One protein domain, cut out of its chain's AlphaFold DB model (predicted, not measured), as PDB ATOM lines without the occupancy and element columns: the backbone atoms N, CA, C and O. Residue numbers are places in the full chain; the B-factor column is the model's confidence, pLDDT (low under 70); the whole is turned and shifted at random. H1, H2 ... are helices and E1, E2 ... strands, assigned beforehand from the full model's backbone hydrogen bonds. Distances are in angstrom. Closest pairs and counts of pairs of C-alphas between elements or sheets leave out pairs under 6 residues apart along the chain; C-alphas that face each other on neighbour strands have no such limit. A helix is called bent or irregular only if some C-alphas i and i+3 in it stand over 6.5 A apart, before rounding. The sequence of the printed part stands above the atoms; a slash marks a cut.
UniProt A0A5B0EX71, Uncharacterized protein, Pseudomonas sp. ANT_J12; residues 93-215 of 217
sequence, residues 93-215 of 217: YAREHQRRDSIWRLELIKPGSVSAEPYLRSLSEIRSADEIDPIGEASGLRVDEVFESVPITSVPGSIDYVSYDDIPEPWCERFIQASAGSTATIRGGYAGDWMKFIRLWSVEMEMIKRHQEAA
ATOM      1  N   TYR A  93      -1.518   6.191 -14.084       86.12
ATOM      2  CA  TYR A  93      -1.345   7.307 -13.158       86.12
ATOM      3  C   TYR A  93      -1.223   8.637 -13.905       86.12
ATOM      4  O   TYR A  93      -1.912   9.597 -13.575       86.12
ATOM      5  N   ALA A  94      -0.366   8.714 -14.929       87.44
ATOM      6  CA  ALA A  94      -0.171   9.946 -15.689       87.44
ATOM      7  C   ALA A  94      -1.459  10.398 -16.390       87.44
ATOM      8  O   ALA A  94      -1.797  11.581 -16.323       87.44
ATOM      9  N   ARG A  95      -2.194   9.465 -17.009       94.44
ATOM     10  CA  ARG A  95      -3.474   9.749 -17.671       94.44
ATOM     11  C   ARG A  95      -4.513  10.261 -16.685       94.44
ATOM     12  O   ARG A  95      -5.103  11.312 -16.921       94.44
ATOM     13  N   GLU A  96      -4.722   9.562 -15.574       94.94
ATOM     14  CA  GLU A  96      -5.764   9.932 -14.614       94.94
ATOM     15  C   GLU A  96      -5.403  11.186 -13.811       94.94
ATOM     16  O   GLU A  96      -6.267  12.023 -13.545       94.94
ATOM     17  N   HIS A  97      -4.115  11.406 -13.535       91.44
ATOM     18  CA  HIS A  97      -3.630  12.664 -12.976       91.44
ATOM     19  C   HIS A  97      -3.885  13.845 -13.924       91.44
ATOM     20  O   HIS A  97      -4.454  14.861 -13.520       91.44
ATOM     21  N   GLN A  98      -3.517  13.706 -15.203       97.06
ATOM     22  CA  GLN A  98      -3.745  14.738 -16.217       97.06
ATOM     23  C   GLN A  98      -5.240  14.987 -16.447       97.06
ATOM     24  O   GLN A  98      -5.655  16.141 -16.602       97.06
ATOM     25  N   ARG A  99      -6.064  13.930 -16.428       97.75
ATOM     26  CA  ARG A  99      -7.522  14.044 -16.507       97.75
ATOM     27  C   ARG A  99      -8.036  14.888 -15.355       97.75
ATOM     28  O   ARG A  99      -8.726  15.877 -15.587       97.75
ATOM     29  N   ARG A 100      -7.669  14.536 -14.122       96.69
ATOM     30  CA  ARG A 100      -8.156  15.224 -12.928       96.69
ATOM     31  C   ARG A 100      -7.768  16.700 -12.909       96.69
ATOM     32  O   ARG A 100      -8.627  17.547 -12.659       96.69
ATOM     33  N   ASP A 101      -6.508  16.995 -13.223       96.50
ATOM     34  CA  ASP A 101      -5.982  18.357 -13.325       96.50
ATOM     35  C   ASP A 101      -6.719  19.172 -14.403       96.50
ATOM     36  O   ASP A 101      -7.123  20.310 -14.159       96.50
ATOM     37  N   SER A 102      -6.986  18.565 -15.564       98.00
ATOM     38  CA  SER A 102      -7.739  19.214 -16.645       98.00
ATOM     39  C   SER A 102      -9.180  19.523 -16.228       98.00
ATOM     40  O   SER A 102      -9.646  20.636 -16.462       98.00
ATOM     41  N   ILE A 103      -9.876  18.586 -15.569       97.56
ATOM     42  CA  ILE A 103     -11.257  18.803 -15.107       97.56
ATOM     43  C   ILE A 103     -11.307  19.902 -14.034       97.56
ATOM     44  O   ILE A 103     -12.154  20.787 -14.124       97.56
ATOM     45  N   TRP A 104     -10.394  19.904 -13.055       95.50
ATOM     46  CA  TRP A 104     -10.363  20.946 -12.016       95.50
ATOM     47  C   TRP A 104     -10.096  22.339 -12.575       95.50
ATOM     48  O   TRP A 104     -10.712  23.310 -12.143       95.50
ATOM     49  N   ARG A 105      -9.192  22.466 -13.550       97.44
ATOM     50  CA  ARG A 105      -8.954  23.764 -14.191       97.44
ATOM     51  C   ARG A 105     -10.147  24.210 -15.024       97.44
ATOM     52  O   ARG A 105     -10.452  25.399 -15.036       97.44
ATOM     53  N   LEU A 106     -10.824  23.272 -15.684       96.88
ATOM     54  CA  LEU A 106     -12.005  23.562 -16.487       96.88
ATOM     55  C   LEU A 106     -13.185  24.037 -15.625       96.88
ATOM     56  O   LEU A 106     -13.857  24.983 -16.013       96.88
ATOM     57  N   GLU A 107     -13.369  23.471 -14.429       96.06
ATOM     58  CA  GLU A 107     -14.414  23.873 -13.470       96.06
ATOM     59  C   GLU A 107     -14.361  25.369 -13.101       96.06
ATOM     60  O   GLU A 107     -15.390  25.997 -12.847       96.06
ATOM     61  N   LEU A 108     -13.166  25.965 -13.114       96.06
ATOM     62  CA  LEU A 108     -12.947  27.382 -12.803       96.06
ATOM     63  C   LEU A 108     -13.204  28.318 -13.996       96.06
ATOM     64  O   LEU A 108     -13.130  29.542 -13.854       96.06
ATOM     65  N   ILE A 109     -13.467  27.769 -15.180       96.81
ATOM     66  CA  ILE A 109     -13.576  28.507 -16.437       96.81
ATOM     67  C   ILE A 109     -15.031  28.489 -16.904       96.81
ATOM     68  O   ILE A 109     -15.749  27.508 -16.755       96.81
ATOM     69  N   LYS A 110     -15.497  29.589 -17.500       95.25
ATOM     70  CA  LYS A 110     -16.832  29.623 -18.109       95.25
ATOM     71  C   LYS A 110     -16.822  28.928 -19.480       95.25
ATOM     72  O   LYS A 110     -15.872  29.141 -20.240       95.25
ATOM     73  N   PRO A 111     -17.870  28.163 -19.835       95.81
ATOM     74  CA  PRO A 111     -18.049  27.655 -21.195       95.81
ATOM     75  C   PRO A 111     -17.928  28.765 -22.250       95.81
ATOM     76  O   PRO A 111     -18.374  29.889 -22.016       95.81
ATOM     77  N   GLY A 112     -17.290  28.456 -23.384       92.94
ATOM     78  CA  GLY A 112     -17.026  29.401 -24.481       92.94
ATOM     79  C   GLY A 112     -15.778  30.277 -24.302       92.94
ATOM     80  O   GLY A 112     -15.429  31.051 -25.187       92.94
ATOM     81  N   SER A 113     -15.077  30.173 -23.170       95.62
ATOM     82  CA  SER A 113     -13.790  30.851 -22.988       95.62
ATOM     83  C   SER A 113     -12.675  30.151 -23.766       95.62
ATOM     84  O   SER A 113     -12.474  28.949 -23.600       95.62
ATOM     85  N   VAL A 114     -11.865  30.918 -24.501       94.56
ATOM     86  CA  VAL A 114     -10.645  30.434 -25.183       94.56
ATOM     87  C   VAL A 114      -9.680  29.757 -24.199       94.56
ATOM     88  O   VAL A 114      -9.004  28.788 -24.535       94.56
ATOM     89  N   SER A 115      -9.662  30.186 -22.931       96.19
ATOM     90  CA  SER A 115      -8.826  29.566 -21.893       96.19
ATOM     91  C   SER A 115      -9.201  28.109 -21.578       96.19
ATOM     92  O   SER A 115      -8.418  27.421 -20.928       96.19
ATOM     93  N   ALA A 116     -10.378  27.632 -22.006       97.12
ATOM     94  CA  ALA A 116     -10.806  26.242 -21.845       97.12
ATOM     95  C   ALA A 116     -10.158  25.289 -22.867       97.12
ATOM     96  O   ALA A 116     -10.001  24.101 -22.578       97.12
ATOM     97  N   GLU A 117      -9.758  25.795 -24.039       96.00
ATOM     98  CA  GLU A 117      -9.231  25.001 -25.158       96.00
ATOM     99  C   GLU A 117      -8.097  24.029 -24.792       96.00
ATOM    100  O   GLU A 117      -8.199  22.858 -25.168       96.00
ATOM    101  N   PRO A 118      -7.028  24.425 -24.066       97.06
ATOM    102  CA  PRO A 118      -5.947  23.492 -23.746       97.06
ATOM    103  C   PRO A 118      -6.423  22.315 -22.883       97.06
ATOM    104  O   PRO A 118      -5.942  21.197 -23.059       97.06
ATOM    105  N   TYR A 119      -7.387  22.537 -21.987       97.88
ATOM    106  CA  TYR A 119      -7.919  21.488 -21.115       97.88
ATOM    107  C   TYR A 119      -8.892  20.575 -21.860       97.88
ATOM    108  O   TYR A 119      -8.845  19.361 -21.675       97.88
ATOM    109  N   LEU A 120      -9.716  21.127 -22.756       97.69
ATOM    110  CA  LEU A 120     -10.562  20.332 -23.648       97.69
ATOM    111  C   LEU A 120      -9.728  19.453 -24.585       97.69
ATOM    112  O   LEU A 120     -10.038  18.273 -24.746       97.69
ATOM    113  N   ARG A 121      -8.635  19.994 -25.139       97.50
ATOM    114  CA  ARG A 121      -7.686  19.229 -25.959       97.50
ATOM    115  C   ARG A 121      -7.058  18.092 -25.156       97.50
ATOM    116  O   ARG A 121      -7.162  16.945 -25.574       97.50
ATOM    117  N   SER A 122      -6.511  18.395 -23.980       97.88
ATOM    118  CA  SER A 122      -5.948  17.402 -23.052       97.88
ATOM    119  C   SER A 122      -6.943  16.268 -22.749       97.88
ATOM    120  O   SER A 122      -6.615  15.093 -22.882       97.88
ATOM    121  N   LEU A 123      -8.202  16.597 -22.435       97.81
ATOM    122  CA  LEU A 123      -9.246  15.595 -22.186       97.81
ATOM    123  C   LEU A 123      -9.586  14.761 -23.433       97.81
ATOM    124  O   LEU A 123      -9.840  13.563 -23.310       97.81
ATOM    125  N   SER A 124      -9.569  15.363 -24.626       97.38
ATOM    126  CA  SER A 124      -9.796  14.646 -25.888       97.38
ATOM    127  C   SER A 124      -8.650  13.694 -26.250       97.38
ATOM    128  O   SER A 124      -8.896  12.586 -26.728       97.38
ATOM    129  N   GLU A 125      -7.407  14.088 -25.964       97.56
ATOM    130  CA  GLU A 125      -6.216  13.259 -26.154       97.56
ATOM    131  C   GLU A 125      -6.256  12.048 -25.223       97.56
ATOM    132  O   GLU A 125      -6.059  10.922 -25.674       97.56
ATOM    133  N   ILE A 126      -6.606  12.255 -23.948       97.12
ATOM    134  CA  ILE A 126      -6.774  11.163 -22.983       97.12
ATOM    135  C   ILE A 126      -7.889  10.214 -23.432       97.12
ATOM    136  O   ILE A 126      -7.679   9.006 -23.450       97.12
ATOM    137  N   ARG A 127      -9.051  10.739 -23.851       95.69
ATOM    138  CA  ARG A 127     -10.154   9.907 -24.366       95.69
ATOM    139  C   ARG A 127      -9.709   9.052 -25.555       95.69
ATOM    140  O   ARG A 127     -10.002   7.865 -25.588       95.69
ATOM    141  N   SER A 128      -8.962   9.634 -26.489       96.38
ATOM    142  CA  SER A 128      -8.419   8.903 -27.641       96.38
ATOM    143  C   SER A 128      -7.411   7.831 -27.207       96.38
ATOM    144  O   SER A 128      -7.395   6.727 -27.744       96.38
ATOM    145  N   ALA A 129      -6.581   8.129 -26.205       94.31
ATOM    146  CA  ALA A 129      -5.614   7.183 -25.659       94.31
ATOM    147  C   ALA A 129      -6.280   6.011 -24.916       94.31
ATOM    148  O   ALA A 129      -5.746   4.903 -24.958       94.31
ATOM    149  N   ASP A 130      -7.425   6.240 -24.264       94.06
ATOM    150  CA  ASP A 130      -8.232   5.192 -23.627       94.06
ATOM    151  C   ASP A 130      -8.902   4.276 -24.661       94.06
ATOM    152  O   ASP A 130      -9.025   3.079 -24.424       94.06
ATOM    153  N   GLU A 131      -9.297   4.819 -25.817       93.69
ATOM    154  CA  GLU A 131      -9.856   4.039 -26.929       93.69
ATOM    155  C   GLU A 131      -8.785   3.173 -27.625       93.69
ATOM    156  O   GLU A 131      -9.059   2.037 -28.005       93.69
ATOM    157  N   ILE A 132      -7.562   3.692 -27.783       95.06
ATOM    158  CA  ILE A 132      -6.457   3.003 -28.479       95.06
ATOM    159  C   ILE A 132      -5.750   1.979 -27.578       95.06
ATOM    160  O   ILE A 132      -5.349   0.911 -28.039       95.06
ATOM    161  N   ASP A 133      -5.554   2.318 -26.308       92.69
ATOM    162  CA  ASP A 133      -4.796   1.539 -25.327       92.69
ATOM    163  C   ASP A 133      -5.562   1.567 -23.995       92.69
ATOM    164  O   ASP A 133      -5.213   2.342 -23.097       92.69
ATOM    165  N   PRO A 134      -6.654   0.787 -23.885       91.81
ATOM    166  CA  PRO A 134      -7.441   0.704 -22.664       91.81
ATOM    167  C   PRO A 134      -6.605   0.097 -21.536       91.81
ATOM    168  O   PRO A 134      -6.000  -0.966 -21.690       91.81
ATOM    169  N   ILE A 135      -6.584   0.767 -20.382       86.25
ATOM    170  CA  ILE A 135      -5.893   0.290 -19.181       86.25
ATOM    171  C   ILE A 135      -6.937  -0.021 -18.110       86.25
ATOM    172  O   ILE A 135      -7.715   0.855 -17.732       86.25
ATOM    173  N   GLY A 136      -6.926  -1.259 -17.617       84.50
ATOM    174  CA  GLY A 136      -7.868  -1.754 -16.614       84.50
ATOM    175  C   GLY A 136      -9.118  -2.417 -17.202       84.50
ATOM    176  O   GLY A 136      -9.613  -2.057 -18.276       84.50
ATOM    177  N   GLU A 137      -9.624  -3.415 -16.485       85.75
ATOM    178  CA  GLU A 137     -10.767  -4.253 -16.855       85.75
ATOM    179  C   GLU A 137     -12.091  -3.487 -16.949       85.75
ATOM    180  O   GLU A 137     -12.978  -3.882 -17.703       85.75
ATOM    181  N   ALA A 138     -12.211  -2.367 -16.238       90.00
ATOM    182  CA  ALA A 138     -13.386  -1.507 -16.231       90.00
ATOM    183  C   ALA A 138     -13.229  -0.245 -17.092       90.00
ATOM    184  O   ALA A 138     -14.024   0.691 -16.980       90.00
ATOM    185  N   SER A 139     -12.224  -0.202 -17.971       89.44
ATOM    186  CA  SER A 139     -11.976   0.931 -18.880       89.44
ATOM    187  C   SER A 139     -13.178   1.282 -19.762       89.44
ATOM    188  O   SER A 139     -13.406   2.461 -20.033       89.44
ATOM    189  N   GLY A 140     -13.978   0.284 -20.149       89.38
ATOM    190  CA  GLY A 140     -15.210   0.465 -20.921       89.38
ATOM    191  C   GLY A 140     -16.495   0.607 -20.098       89.38
ATOM    192  O   GLY A 140     -17.547   0.817 -20.696       89.38
ATOM    193  N   LEU A 141     -16.442   0.486 -18.766       93.06
ATOM    194  CA  LEU A 141     -17.642   0.552 -17.930       93.06
ATOM    195  C   LEU A 141     -18.097   1.993 -17.699       93.06
ATOM    196  O   LEU A 141     -17.286   2.913 -17.547       93.06
ATOM    197  N   ARG A 142     -19.413   2.177 -17.623       92.38
ATOM    198  CA  ARG A 142     -20.047   3.425 -17.201       92.38
ATOM    199  C   ARG A 142     -20.005   3.562 -15.677       92.38
ATOM    200  O   ARG A 142     -19.839   2.598 -14.936       92.38
ATOM    201  N   VAL A 143     -20.159   4.798 -15.201       93.25
ATOM    202  CA  VAL A 143     -20.060   5.132 -13.770       93.25
ATOM    203  C   VAL A 143     -21.084   4.384 -12.904       93.25
ATOM    204  O   VAL A 143     -20.781   4.023 -11.772       93.25
ATOM    205  N   ASP A 144     -22.279   4.129 -13.433       93.50
ATOM    206  CA  ASP A 144     -23.340   3.354 -12.784       93.50
ATOM    207  C   ASP A 144     -23.006   1.860 -12.714       93.50
ATOM    208  O   ASP A 144     -23.146   1.266 -11.651       93.50
ATOM    209  N   GLU A 145     -22.457   1.279 -13.784       94.44
ATOM    210  CA  GLU A 145     -22.003  -0.123 -13.790       94.44
ATOM    211  C   GLU A 145     -20.870  -0.359 -12.775       94.44
ATOM    212  O   GLU A 145     -20.795  -1.393 -12.107       94.44
ATOM    213  N   VAL A 146     -19.990   0.629 -12.606       93.56
ATOM    214  CA  VAL A 146     -18.917   0.577 -11.606       93.56
ATOM    215  C   VAL A 146     -19.480   0.738 -10.204       93.56
ATOM    216  O   VAL A 146     -19.099   0.002  -9.302       93.56
ATOM    217  N   PHE A 147     -20.415   1.664 -10.006       92.88
ATOM    218  CA  PHE A 147     -21.064   1.838  -8.712       92.88
ATOM    219  C   PHE A 147     -21.760   0.554  -8.243       92.88
ATOM    220  O   PHE A 147     -21.634   0.192  -7.077       92.88
ATOM    221  N   GLU A 148     -22.444  -0.149  -9.146       93.25
ATOM    222  CA  GLU A 148     -23.134  -1.406  -8.842       93.25
ATOM    223  C   GLU A 148     -22.179  -2.578  -8.565       93.25
ATOM    224  O   GLU A 148     -22.552  -3.508  -7.850       93.25
ATOM    225  N   SER A 149     -20.952  -2.542  -9.095       92.19
ATOM    226  CA  SER A 149     -19.974  -3.627  -8.924       92.19
ATOM    227  C   SER A 149     -19.096  -3.499  -7.676       92.19
ATOM    228  O   SER A 149     -18.543  -4.506  -7.236       92.19
ATOM    229  N   VAL A 150     -18.991  -2.307  -7.075       93.31
ATOM    230  CA  VAL A 150     -18.120  -2.061  -5.912       93.31
ATOM    231  C   VAL A 150     -18.875  -2.273  -4.588       93.31
ATOM    232  O   VAL A 150     -19.738  -1.463  -4.235       93.31
ATOM    233  N   PRO A 151     -18.541  -3.308  -3.793       93.62
ATOM    234  CA  PRO A 151     -19.151  -3.540  -2.492       93.62
ATOM    235  C   PRO A 151     -18.718  -2.498  -1.450       93.62
ATOM    236  O   PRO A 151     -17.549  -2.129  -1.333       93.62
ATOM    237  N   ILE A 152     -19.671  -2.084  -0.612       94.06
ATOM    238  CA  ILE A 152     -19.390  -1.328   0.611       94.06
ATOM    239  C   ILE A 152     -19.137  -2.322   1.746       94.06
ATOM    240  O   ILE A 152     -19.967  -3.187   2.027       94.06
ATOM    241  N   THR A 153     -17.996  -2.183   2.417       89.69
ATOM    242  CA  THR A 153     -17.639  -3.002   3.575       89.69
ATOM    243  C   THR A 153     -18.032  -2.298   4.868       89.69
ATOM    244  O   THR A 153     -17.497  -1.235   5.194       89.69
ATOM    245  N   SER A 154     -18.907  -2.944   5.641       90.75
ATOM    246  CA  SER A 154     -19.305  -2.517   6.984       90.75
ATOM    247  C   SER A 154     -18.693  -3.427   8.042       90.75
ATOM    248  O   SER A 154     -18.966  -4.627   8.086       90.75
ATOM    249  N   VAL A 155     -17.874  -2.854   8.924       84.00
ATOM    250  CA  VAL A 155     -17.297  -3.560  10.076       84.00
ATOM    251  C   VAL A 155     -17.878  -2.956  11.354       84.00
ATOM    252  O   VAL A 155     -17.799  -1.735  11.516       84.00
ATOM    253  N   PRO A 156     -18.431  -3.758  12.285       86.44
ATOM    254  CA  PRO A 156     -18.965  -3.240  13.542       86.44
ATOM    255  C   PRO A 156     -17.953  -2.356  14.281       86.44
ATOM    256  O   PRO A 156     -16.824  -2.770  14.541       86.44
ATOM    257  N   GLY A 157     -18.362  -1.130  14.617       82.94
ATOM    258  CA  GLY A 157     -17.500  -0.151  15.290       82.94
ATOM    259  C   GLY A 157     -16.500   0.572  14.379       82.94
ATOM    260  O   GLY A 157     -15.641   1.289  14.886       82.94
ATOM    261  N   SER A 158     -16.600   0.408  13.057       82.12
ATOM    262  CA  SER A 158     -15.810   1.141  12.066       82.12
ATOM    263  C   SER A 158     -16.696   1.994  11.159       82.12
ATOM    264  O   SER A 158     -17.909   1.808  11.100       82.12
ATOM    265  N   ILE A 159     -16.075   2.943  10.459       86.12
ATOM    266  CA  ILE A 159     -16.729   3.701   9.391       86.12
ATOM    267  C   ILE A 159     -16.719   2.829   8.135       86.12
ATOM    268  O   ILE A 159     -15.687   2.240   7.807       86.12
ATOM    269  N   ASP A 160     -17.849   2.778   7.435       92.94
ATOM    270  CA  ASP A 160     -17.971   2.051   6.173       92.94
ATOM    271  C   ASP A 160     -16.933   2.525   5.149       92.94
ATOM    272  O   ASP A 160     -16.676   3.726   4.981       92.94
ATOM    273  N   TYR A 161     -16.346   1.573   4.431       86.75
ATOM    274  CA  TYR A 161     -15.309   1.838   3.441       86.75
ATOM    275  C   TYR A 161     -15.491   0.972   2.196       86.75
ATOM    276  O   TYR A 161     -16.128  -0.080   2.238       86.75
ATOM    277  N   VAL A 162     -14.912   1.416   1.086       87.19
ATOM    278  CA  VAL A 162     -14.730   0.610  -0.125       87.19
ATOM    279  C   VAL A 162     -13.271   0.182  -0.200       87.19
ATOM    280  O   VAL A 162     -12.375   1.009  -0.010       87.19
ATOM    281  N   SER A 163     -13.015  -1.109  -0.410       82.25
ATOM    282  CA  SER A 163     -11.646  -1.592  -0.600       82.25
ATOM    283  C   SER A 163     -11.131  -1.115  -1.950       82.25
ATOM    284  O   SER A 163     -11.834  -1.251  -2.946       82.25
ATOM    285  N   TYR A 164      -9.894  -0.622  -2.018       80.06
ATOM    286  CA  TYR A 164      -9.288  -0.306  -3.318       80.06
ATOM    287  C   TYR A 164      -9.110  -1.554  -4.197       80.06
ATOM    288  O   TYR A 164      -9.061  -1.412  -5.412       80.06
ATOM    289  N   ASP A 165      -9.062  -2.752  -3.601       75.69
ATOM    290  CA  ASP A 165      -9.027  -4.023  -4.344       75.69
ATOM    291  C   ASP A 165     -10.347  -4.331  -5.053       75.69
ATOM    292  O   ASP A 165     -10.363  -5.064  -6.036       75.69
ATOM    293  N   ASP A 166     -11.455  -3.815  -4.519       83.94
ATOM    294  CA  ASP A 166     -12.786  -4.114  -5.037       83.94
ATOM    295  C   ASP A 166     -13.231  -3.068  -6.073       83.94
ATOM    296  O   ASP A 166     -14.276  -3.229  -6.698       83.94
ATOM    297  N   ILE A 167     -12.449  -1.994  -6.260       85.56
ATOM    298  CA  ILE A 167     -12.683  -0.985  -7.293       85.56
ATOM    299  C   ILE A 167     -11.848  -1.358  -8.521       85.56
ATOM    300  O   ILE A 167     -10.621  -1.303  -8.447       85.56
ATOM    301  N   PRO A 168     -12.473  -1.691  -9.659       87.44
ATOM    302  CA  PRO A 168     -11.728  -2.097 -10.839       87.44
ATOM    303  C   PRO A 168     -11.012  -0.915 -11.509       87.44
ATOM    304  O   PRO A 168     -11.494   0.224 -11.496       87.44
ATOM    305  N   GLU A 169      -9.871  -1.167 -12.147       86.75
ATOM    306  CA  GLU A 169      -9.160  -0.123 -12.895       86.75
ATOM    307  C   GLU A 169      -9.881   0.199 -14.213       86.75
ATOM    308  O   GLU A 169     -10.432  -0.703 -14.847       86.75
ATOM    309  N   PRO A 170      -9.897   1.466 -14.674       93.88
ATOM    310  CA  PRO A 170      -9.161   2.636 -14.174       93.88
ATOM    311  C   PRO A 170      -9.907   3.433 -13.085       93.88
ATOM    312  O   PRO A 170      -9.523   4.555 -12.746       93.88
ATOM    313  N   TRP A 171     -11.039   2.927 -12.588       94.62
ATOM    314  CA  TRP A 171     -11.901   3.670 -11.667       94.62
ATOM    315  C   TRP A 171     -11.300   3.819 -10.274       94.62
ATOM    316  O   TRP A 171     -11.559   4.829  -9.616       94.62
ATOM    317  N   CYS A 172     -10.454   2.875  -9.862       89.69
ATOM    318  CA  CYS A 172      -9.686   2.988  -8.629       89.69
ATOM    319  C   CYS A 172      -8.737   4.188  -8.694       89.69
ATOM    320  O   CYS A 172      -8.829   5.089  -7.855       89.69
ATOM    321  N   GLU A 173      -7.909   4.283  -9.739       87.94
ATOM    322  CA  GLU A 173      -7.002   5.422  -9.899       87.94
ATOM    323  C   GLU A 173      -7.770   6.749 -10.070       87.94
ATOM    324  O   GLU A 173      -7.409   7.751  -9.450       87.94
ATOM    325  N   ARG A 174      -8.891   6.770 -10.811       94.19
ATOM    326  CA  ARG A 174      -9.773   7.959 -10.904       94.19
ATOM    327  C   ARG A 174     -10.240   8.441  -9.535       94.19
ATOM    328  O   ARG A 174     -10.194   9.643  -9.253       94.19
ATOM    329  N   PHE A 175     -10.685   7.515  -8.690       92.56
ATOM    330  CA  PHE A 175     -11.142   7.820  -7.341       92.56
ATOM    331  C   PHE A 175     -10.000   8.333  -6.459       92.56
ATOM    332  O   PHE A 175     -10.179   9.329  -5.754       92.56
ATOM    333  N   ILE A 176      -8.819   7.716  -6.539       85.75
ATOM    334  CA  ILE A 176      -7.622   8.135  -5.796       85.75
ATOM    335  C   ILE A 176      -7.205   9.557  -6.192       85.75
ATOM    336  O   ILE A 176      -6.983  10.394  -5.315       85.75
ATOM    337  N   GLN A 177      -7.152   9.864  -7.492       87.75
ATOM    338  CA  GLN A 177      -6.794  11.198  -7.987       87.75
ATOM    339  C   GLN A 177      -7.830  12.254  -7.577       87.75
ATOM    340  O   GLN A 177      -7.461  13.350  -7.156       87.75
ATOM    341  N   ALA A 178      -9.126  11.929  -7.639       89.19
ATOM    342  CA  ALA A 178     -10.195  12.827  -7.196       89.19
ATOM    343  C   ALA A 178     -10.211  13.053  -5.678       89.19
ATOM    344  O   ALA A 178     -10.606  14.122  -5.216       89.19
ATOM    345  N   SER A 179      -9.748  12.064  -4.915       83.75
ATOM    346  CA  SER A 179      -9.713  12.095  -3.453       83.75
ATOM    347  C   SER A 179      -8.355  12.527  -2.899       83.75
ATOM    348  O   SER A 179      -8.132  12.423  -1.691       83.75
ATOM    349  N   ALA A 180      -7.443  13.023  -3.740       77.50
ATOM    350  CA  ALA A 180      -6.110  13.432  -3.323       77.50
ATOM    351  C   ALA A 180      -6.164  14.446  -2.162       77.50
ATOM    352  O   ALA A 180      -6.765  15.513  -2.263       77.50
ATOM    353  N   GLY A 181      -5.525  14.101  -1.040       68.38
ATOM    354  CA  GLY A 181      -5.529  14.912   0.186       68.38
ATOM    355  C   GLY A 181      -6.660  14.600   1.174       68.38
ATOM    356  O   GLY A 181      -6.635  15.124   2.288       68.38
ATOM    357  N   SER A 182      -7.601  13.723   0.816       70.12
ATOM    358  CA  SER A 182      -8.613  13.201   1.741       70.12
ATOM    359  C   SER A 182      -7.997  12.192   2.710       70.12
ATOM    360  O   SER A 182      -6.983  11.548   2.421       70.12
ATOM    361  N   THR A 183      -8.597  12.054   3.890       70.88
ATOM    362  CA  THR A 183      -8.230  10.987   4.820       70.88
ATOM    363  C   THR A 183      -8.811   9.669   4.317       70.88
ATOM    364  O   THR A 183      -9.955   9.606   3.890       70.88
ATOM    365  N   ALA A 184      -8.020   8.602   4.372       74.44
ATOM    366  CA  ALA A 184      -8.452   7.258   4.009       74.44
ATOM    367  C   ALA A 184      -8.041   6.274   5.105       74.44
ATOM    368  O   ALA A 184      -7.156   6.559   5.921       74.44
ATOM    369  N   THR A 185      -8.672   5.106   5.118       65.06
ATOM    370  CA  THR A 185      -8.234   3.998   5.967       65.06
ATOM    371  C   THR A 185      -7.082   3.255   5.285       65.06
ATOM    372  O   THR A 185      -6.890   3.353   4.074       65.06
ATOM    373  N   ILE A 186      -6.327   2.445   6.034       63.22
ATOM    374  CA  ILE A 186      -5.309   1.560   5.436       63.22
ATOM    375  C   ILE A 186      -5.918   0.487   4.510       63.22
ATOM    376  O   ILE A 186      -5.199  -0.125   3.724       63.22
ATOM    377  N   ARG A 187      -7.233   0.252   4.620       60.34
ATOM    378  CA  ARG A 187      -7.978  -0.765   3.871       60.34
ATOM    379  C   ARG A 187      -8.690  -0.210   2.637       60.34
ATOM    380  O   ARG A 187      -9.152  -0.999   1.827       60.34
ATOM    381  N   GLY A 188      -8.790   1.111   2.495       75.12
ATOM    382  CA  GLY A 188      -9.568   1.725   1.424       75.12
ATOM    383  C   GLY A 188     -10.077   3.129   1.740       75.12
ATOM    384  O   GLY A 188      -9.831   3.673   2.827       75.12
ATOM    385  N   GLY A 189     -10.796   3.708   0.780       79.19
ATOM    386  CA  GLY A 189     -11.462   5.003   0.923       79.19
ATOM    387  C   GLY A 189     -12.792   4.881   1.665       79.19
ATOM    388  O   GLY A 189     -13.446   3.840   1.612       79.19
ATOM    389  N   TYR A 190     -13.212   5.934   2.366       88.94
ATOM    390  CA  TYR A 190     -14.511   5.922   3.038       88.94
ATOM    391  C   TYR A 190     -15.648   5.793   2.021       88.94
ATOM    392  O   TYR A 190     -15.624   6.422   0.962       88.94
ATOM    393  N   ALA A 191     -16.685   5.025   2.364       92.81
ATOM    394  CA  ALA A 191     -17.834   4.814   1.484       92.81
ATOM    395  C   ALA A 191     -18.534   6.140   1.133       92.81
ATOM    396  O   ALA A 191     -19.003   6.329   0.013       92.81
ATOM    397  N   GLY A 192     -18.540   7.098   2.068       92.50
ATOM    398  CA  GLY A 192     -19.028   8.458   1.832       92.50
ATOM    399  C   GLY A 192     -18.278   9.193   0.716       92.50
ATOM    400  O   GLY A 192     -18.911   9.824  -0.132       92.50
ATOM    401  N   ASP A 193     -16.949   9.076   0.683       91.81
ATOM    402  CA  ASP A 193     -16.115   9.703  -0.347       91.81
ATOM    403  C   ASP A 193     -16.305   9.020  -1.700       91.81
ATOM    404  O   ASP A 193     -16.429   9.704  -2.715       91.81
ATOM    405  N   TRP A 194     -16.428   7.692  -1.711       94.06
ATOM    406  CA  TRP A 194     -16.760   6.928  -2.914       94.06
ATOM    407  C   TRP A 194     -18.104   7.354  -3.519       94.06
ATOM    408  O   TRP A 194     -18.175   7.732  -4.687       94.06
ATOM    409  N   MET A 195     -19.170   7.394  -2.713       94.62
ATOM    410  CA  MET A 195     -20.492   7.842  -3.172       94.62
ATOM    411  C   MET A 195     -20.461   9.290  -3.675       94.62
ATOM    412  O   MET A 195     -21.099   9.632  -4.676       94.62
ATOM    413  N   LYS A 196     -19.705  10.160  -2.996       94.62
ATOM    414  CA  LYS A 196     -19.512  11.547  -3.423       94.62
ATOM    415  C   LYS A 196     -18.793  11.614  -4.770       94.62
ATOM    416  O   LYS A 196     -19.235  12.381  -5.624       94.62
ATOM    417  N   PHE A 197     -17.736  10.828  -4.962       95.25
ATOM    418  CA  PHE A 197     -16.998  10.731  -6.220       95.25
ATOM    419  C   PHE A 197     -17.914  10.310  -7.374       95.25
ATOM    420  O   PHE A 197     -18.006  11.038  -8.358       95.25
ATOM    421  N   ILE A 198     -18.674   9.223  -7.214       95.44
ATOM    422  CA  ILE A 198     -19.618   8.723  -8.228       95.44
ATOM    423  C   ILE A 198     -20.639   9.794  -8.632       95.44
ATOM    424  O   ILE A 198     -20.865  10.046  -9.820       95.44
ATOM    425  N   ARG A 199     -21.223  10.489  -7.649       94.69
ATOM    426  CA  ARG A 199     -22.183  11.571  -7.909       94.69
ATOM    427  C   ARG A 199     -21.541  12.746  -8.647       94.69
ATOM    428  O   ARG A 199     -22.137  13.276  -9.583       94.69
ATOM    429  N   LEU A 200     -20.363  13.187  -8.205       95.44
ATOM    430  CA  LEU A 200     -19.675  14.336  -8.796       95.44
ATOM    431  C   LEU A 200     -19.169  14.036 -10.204       95.44
ATOM    432  O   LEU A 200     -19.264  14.911 -11.056       95.44
ATOM    433  N   TRP A 201     -18.735  12.807 -10.478       95.69
ATOM    434  CA  TRP A 201     -18.267  12.408 -11.802       95.69
ATOM    435  C   TRP A 201     -19.292  12.718 -12.899       95.69
ATOM    436  O   TRP A 201     -18.957  13.305 -13.923       95.69
ATOM    437  N   SER A 202     -20.571  12.407 -12.667       93.75
ATOM    438  CA  SER A 202     -21.638  12.699 -13.639       93.75
ATOM    439  C   SER A 202     -21.823  14.204 -13.874       93.75
ATOM    440  O   SER A 202     -22.020  14.642 -15.006       93.75
ATOM    441  N   VAL A 203     -21.713  15.009 -12.812       95.75
ATOM    442  CA  VAL A 203     -21.785  16.478 -12.895       95.75
ATOM    443  C   VAL A 203     -20.591  17.039 -13.671       95.75
ATOM    444  O   VAL A 203     -20.749  17.955 -14.478       95.75
ATOM    445  N   GLU A 204     -19.405  16.473 -13.460       96.25
ATOM    446  CA  GLU A 204     -18.184  16.838 -14.174       96.25
ATOM    447  C   GLU A 204     -18.275  16.497 -15.663       96.25
ATOM    448  O   GLU A 204     -17.923  17.334 -16.492       96.25
ATOM    449  N   MET A 205     -18.801  15.320 -16.025       95.69
ATOM    450  CA  MET A 205     -18.999  14.947 -17.432       95.69
ATOM    451  C   MET A 205     -19.968  15.899 -18.145       95.69
ATOM    452  O   MET A 205     -19.704  16.314 -19.273       95.69
ATOM    453  N   GLU A 206     -21.045  16.321 -17.476       96.50
ATOM    454  CA  GLU A 206     -21.980  17.310 -18.028       96.50
ATOM    455  C   GLU A 206     -21.352  18.711 -18.133       96.50
ATOM    456  O   GLU A 206     -21.620  19.466 -19.068       96.50
ATOM    457  N   MET A 207     -20.479  19.087 -17.195       97.31
ATOM    458  CA  MET A 207     -19.697  20.321 -17.295       97.31
ATOM    459  C   MET A 207     -18.770  20.292 -18.517       97.31
ATOM    460  O   MET A 207     -18.816  21.224 -19.320       97.31
ATOM    461  N   ILE A 208     -18.010  19.211 -18.718       97.19
ATOM    462  CA  ILE A 208     -17.131  19.046 -19.887       97.19
ATOM    463  C   ILE A 208     -17.938  19.153 -21.184       97.19
ATOM    464  O   ILE A 208     -17.537  19.879 -22.093       97.19
ATOM    465  N   LYS A 209     -19.098  18.490 -21.249       96.94
ATOM    466  CA  LYS A 209     -19.989  18.538 -22.412       96.94
ATOM    467  C   LYS A 209     -20.416  19.969 -22.752       96.94
ATOM    468  O   LYS A 209     -20.263  20.391 -23.894       96.94
ATOM    469  N   ARG A 210     -20.839  20.762 -21.759       97.12
ATOM    470  CA  ARG A 210     -21.181  22.184 -21.964       97.12
ATOM    471  C   ARG A 210     -20.009  23.005 -22.503       97.12
ATOM    472  O   ARG A 210     -20.209  23.897 -23.324       97.12
ATOM    473  N   HIS A 211     -18.784  22.724 -22.057       97.12
ATOM    474  CA  HIS A 211     -17.594  23.376 -22.607       97.12
ATOM    475  C   HIS A 211     -17.326  22.981 -24.065       97.12
ATOM    476  O   HIS A 211     -16.968  23.846 -24.858       97.12
ATOM    477  N   GLN A 212     -17.510  21.708 -24.421       95.69
ATOM    478  CA  GLN A 212     -17.343  21.216 -25.793       95.69
ATOM    479  C   GLN A 212     -18.379  21.820 -26.748       95.69
ATOM    480  O   GLN A 212     -18.028  22.271 -27.838       95.69
ATOM    481  N   GLU A 213     -19.641  21.879 -26.322       95.94
ATOM    482  CA  GLU A 213     -20.727  22.501 -27.083       95.94
ATOM    483  C   GLU A 213     -20.447  23.987 -27.324       95.94
ATOM    484  O   GLU A 213     -20.531  24.453 -28.455       95.94
ATOM    485  N   ALA A 214     -20.025  24.720 -26.289       94.06
ATOM    486  CA  ALA A 214     -19.720  26.144 -26.402       94.06
ATOM    487  C   ALA A 214     -18.458  26.455 -27.231       94.06
ATOM    488  O   ALA A 214     -18.318  27.578 -27.697       94.06
ATOM    489  N   ALA A 215     -17.541  25.495 -27.396       88.12
ATOM    490  CA  ALA A 215     -16.350  25.639 -28.239       88.12
ATOM    491  C   ALA A 215     -16.603  25.284 -29.717       88.12
ATOM    492  O   ALA A 215     -15.751  25.540 -30.563       88.12
TER     493      ALA A 215
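This is residues 93 to 215 of the 217 residues of an uncharacterized protein of Pseudomonas sp. ANT_J12 (UniProt A0A5B0EX71). One long helix, H5, runs along much of an elongated body, and a helical hairpin of H1 and H2 crosses its last part at a steep angle. H3 packs nearly along another part of H5, H4 packs on H1, and two short strands, E1 and E2, pair at the beginning of H5, with the loop around Pro 156 forming the far end of the body. The printed part has 123 residues, with five named helices and two named strands in the order H1, H2, H3, E1, H4, E2, H5; the two-stranded sheet is antiparallel and the class is mostly helix. The whole is compact, with a radius of gyration of the C-alphas of 15.5 A, and spans 52 by 30 by 23 A.

H1 takes residues 93 to 107, 21.1 A long, beginning at C-alpha 93 at (-1.345, 7.307, -13.158). H2, residues 114 to 132, is 27.9 A long and only just irregular: C-alphas 115 and 118 are 7.0 A apart. H3 is residues 143 to 149, 10.0 A. E1 is residues 161 to 163, 6.4 A. H4 is residues 171 to 178, 10.3 A. E2 is residues 188 to 190, 6.7 A. H5, residues 191 to 215, is 36.3 A long and ends at C-alpha 215 at (-16.350, 25.639, -28.239).

H5 is the hub, touching the four other helices. H1, with residues 103 to 107 alone, touches it at a steep tilt of 66 degrees; the closest C-alphas are Ile 103 and Glu 204, 7.3 A. H2 touches H5 with residues 116 to 120 alone, at a steep tilt of 65 degrees; the closest C-alphas are Leu 120 and Gln 212, 7.2 A. H1 and H2 form a helical hairpin and touch at a shallow tilt of 31 degrees, opposite ways; the closest C-alphas are Ser 102 and Tyr 119, 5.0 A. H3 touches H5 at a shallow tilt of 23 degrees, opposite ways; the closest C-alphas are Val 143 and Ile 198, 6.6 A. H4 and H5 only just touch, with 3 pairs of C-alphas within 8 A, about perpendicular at 80 degrees; the closest C-alphas are Phe 175 and Phe 197, 6.6 A. H4 touches H1 at a steep tilt of 50 degrees; the closest C-alphas are Glu 96 and Arg 174, 5.8 A. E1 and E2 are antiparallel, with N 162 and O 189 at 2.9 A, within hydrogen-bond range. H2 and H4 are apart. In H1, H3 and H4 every O i to N i+4 pair is within hydrogen-bond range; in H2 it is 13 of 15 and in H5 19 of 21.

The C-alphas of Val 114 and Pro 156, 52.0 A apart, are the two farthest apart. The printed part has no cut. The link from H3 to E1, 11 residues, is long, and that from E2 to H5 is tight. Mean pLDDT of the printed part is 90.8; residue 181 and residues 185 to 187 are under 70.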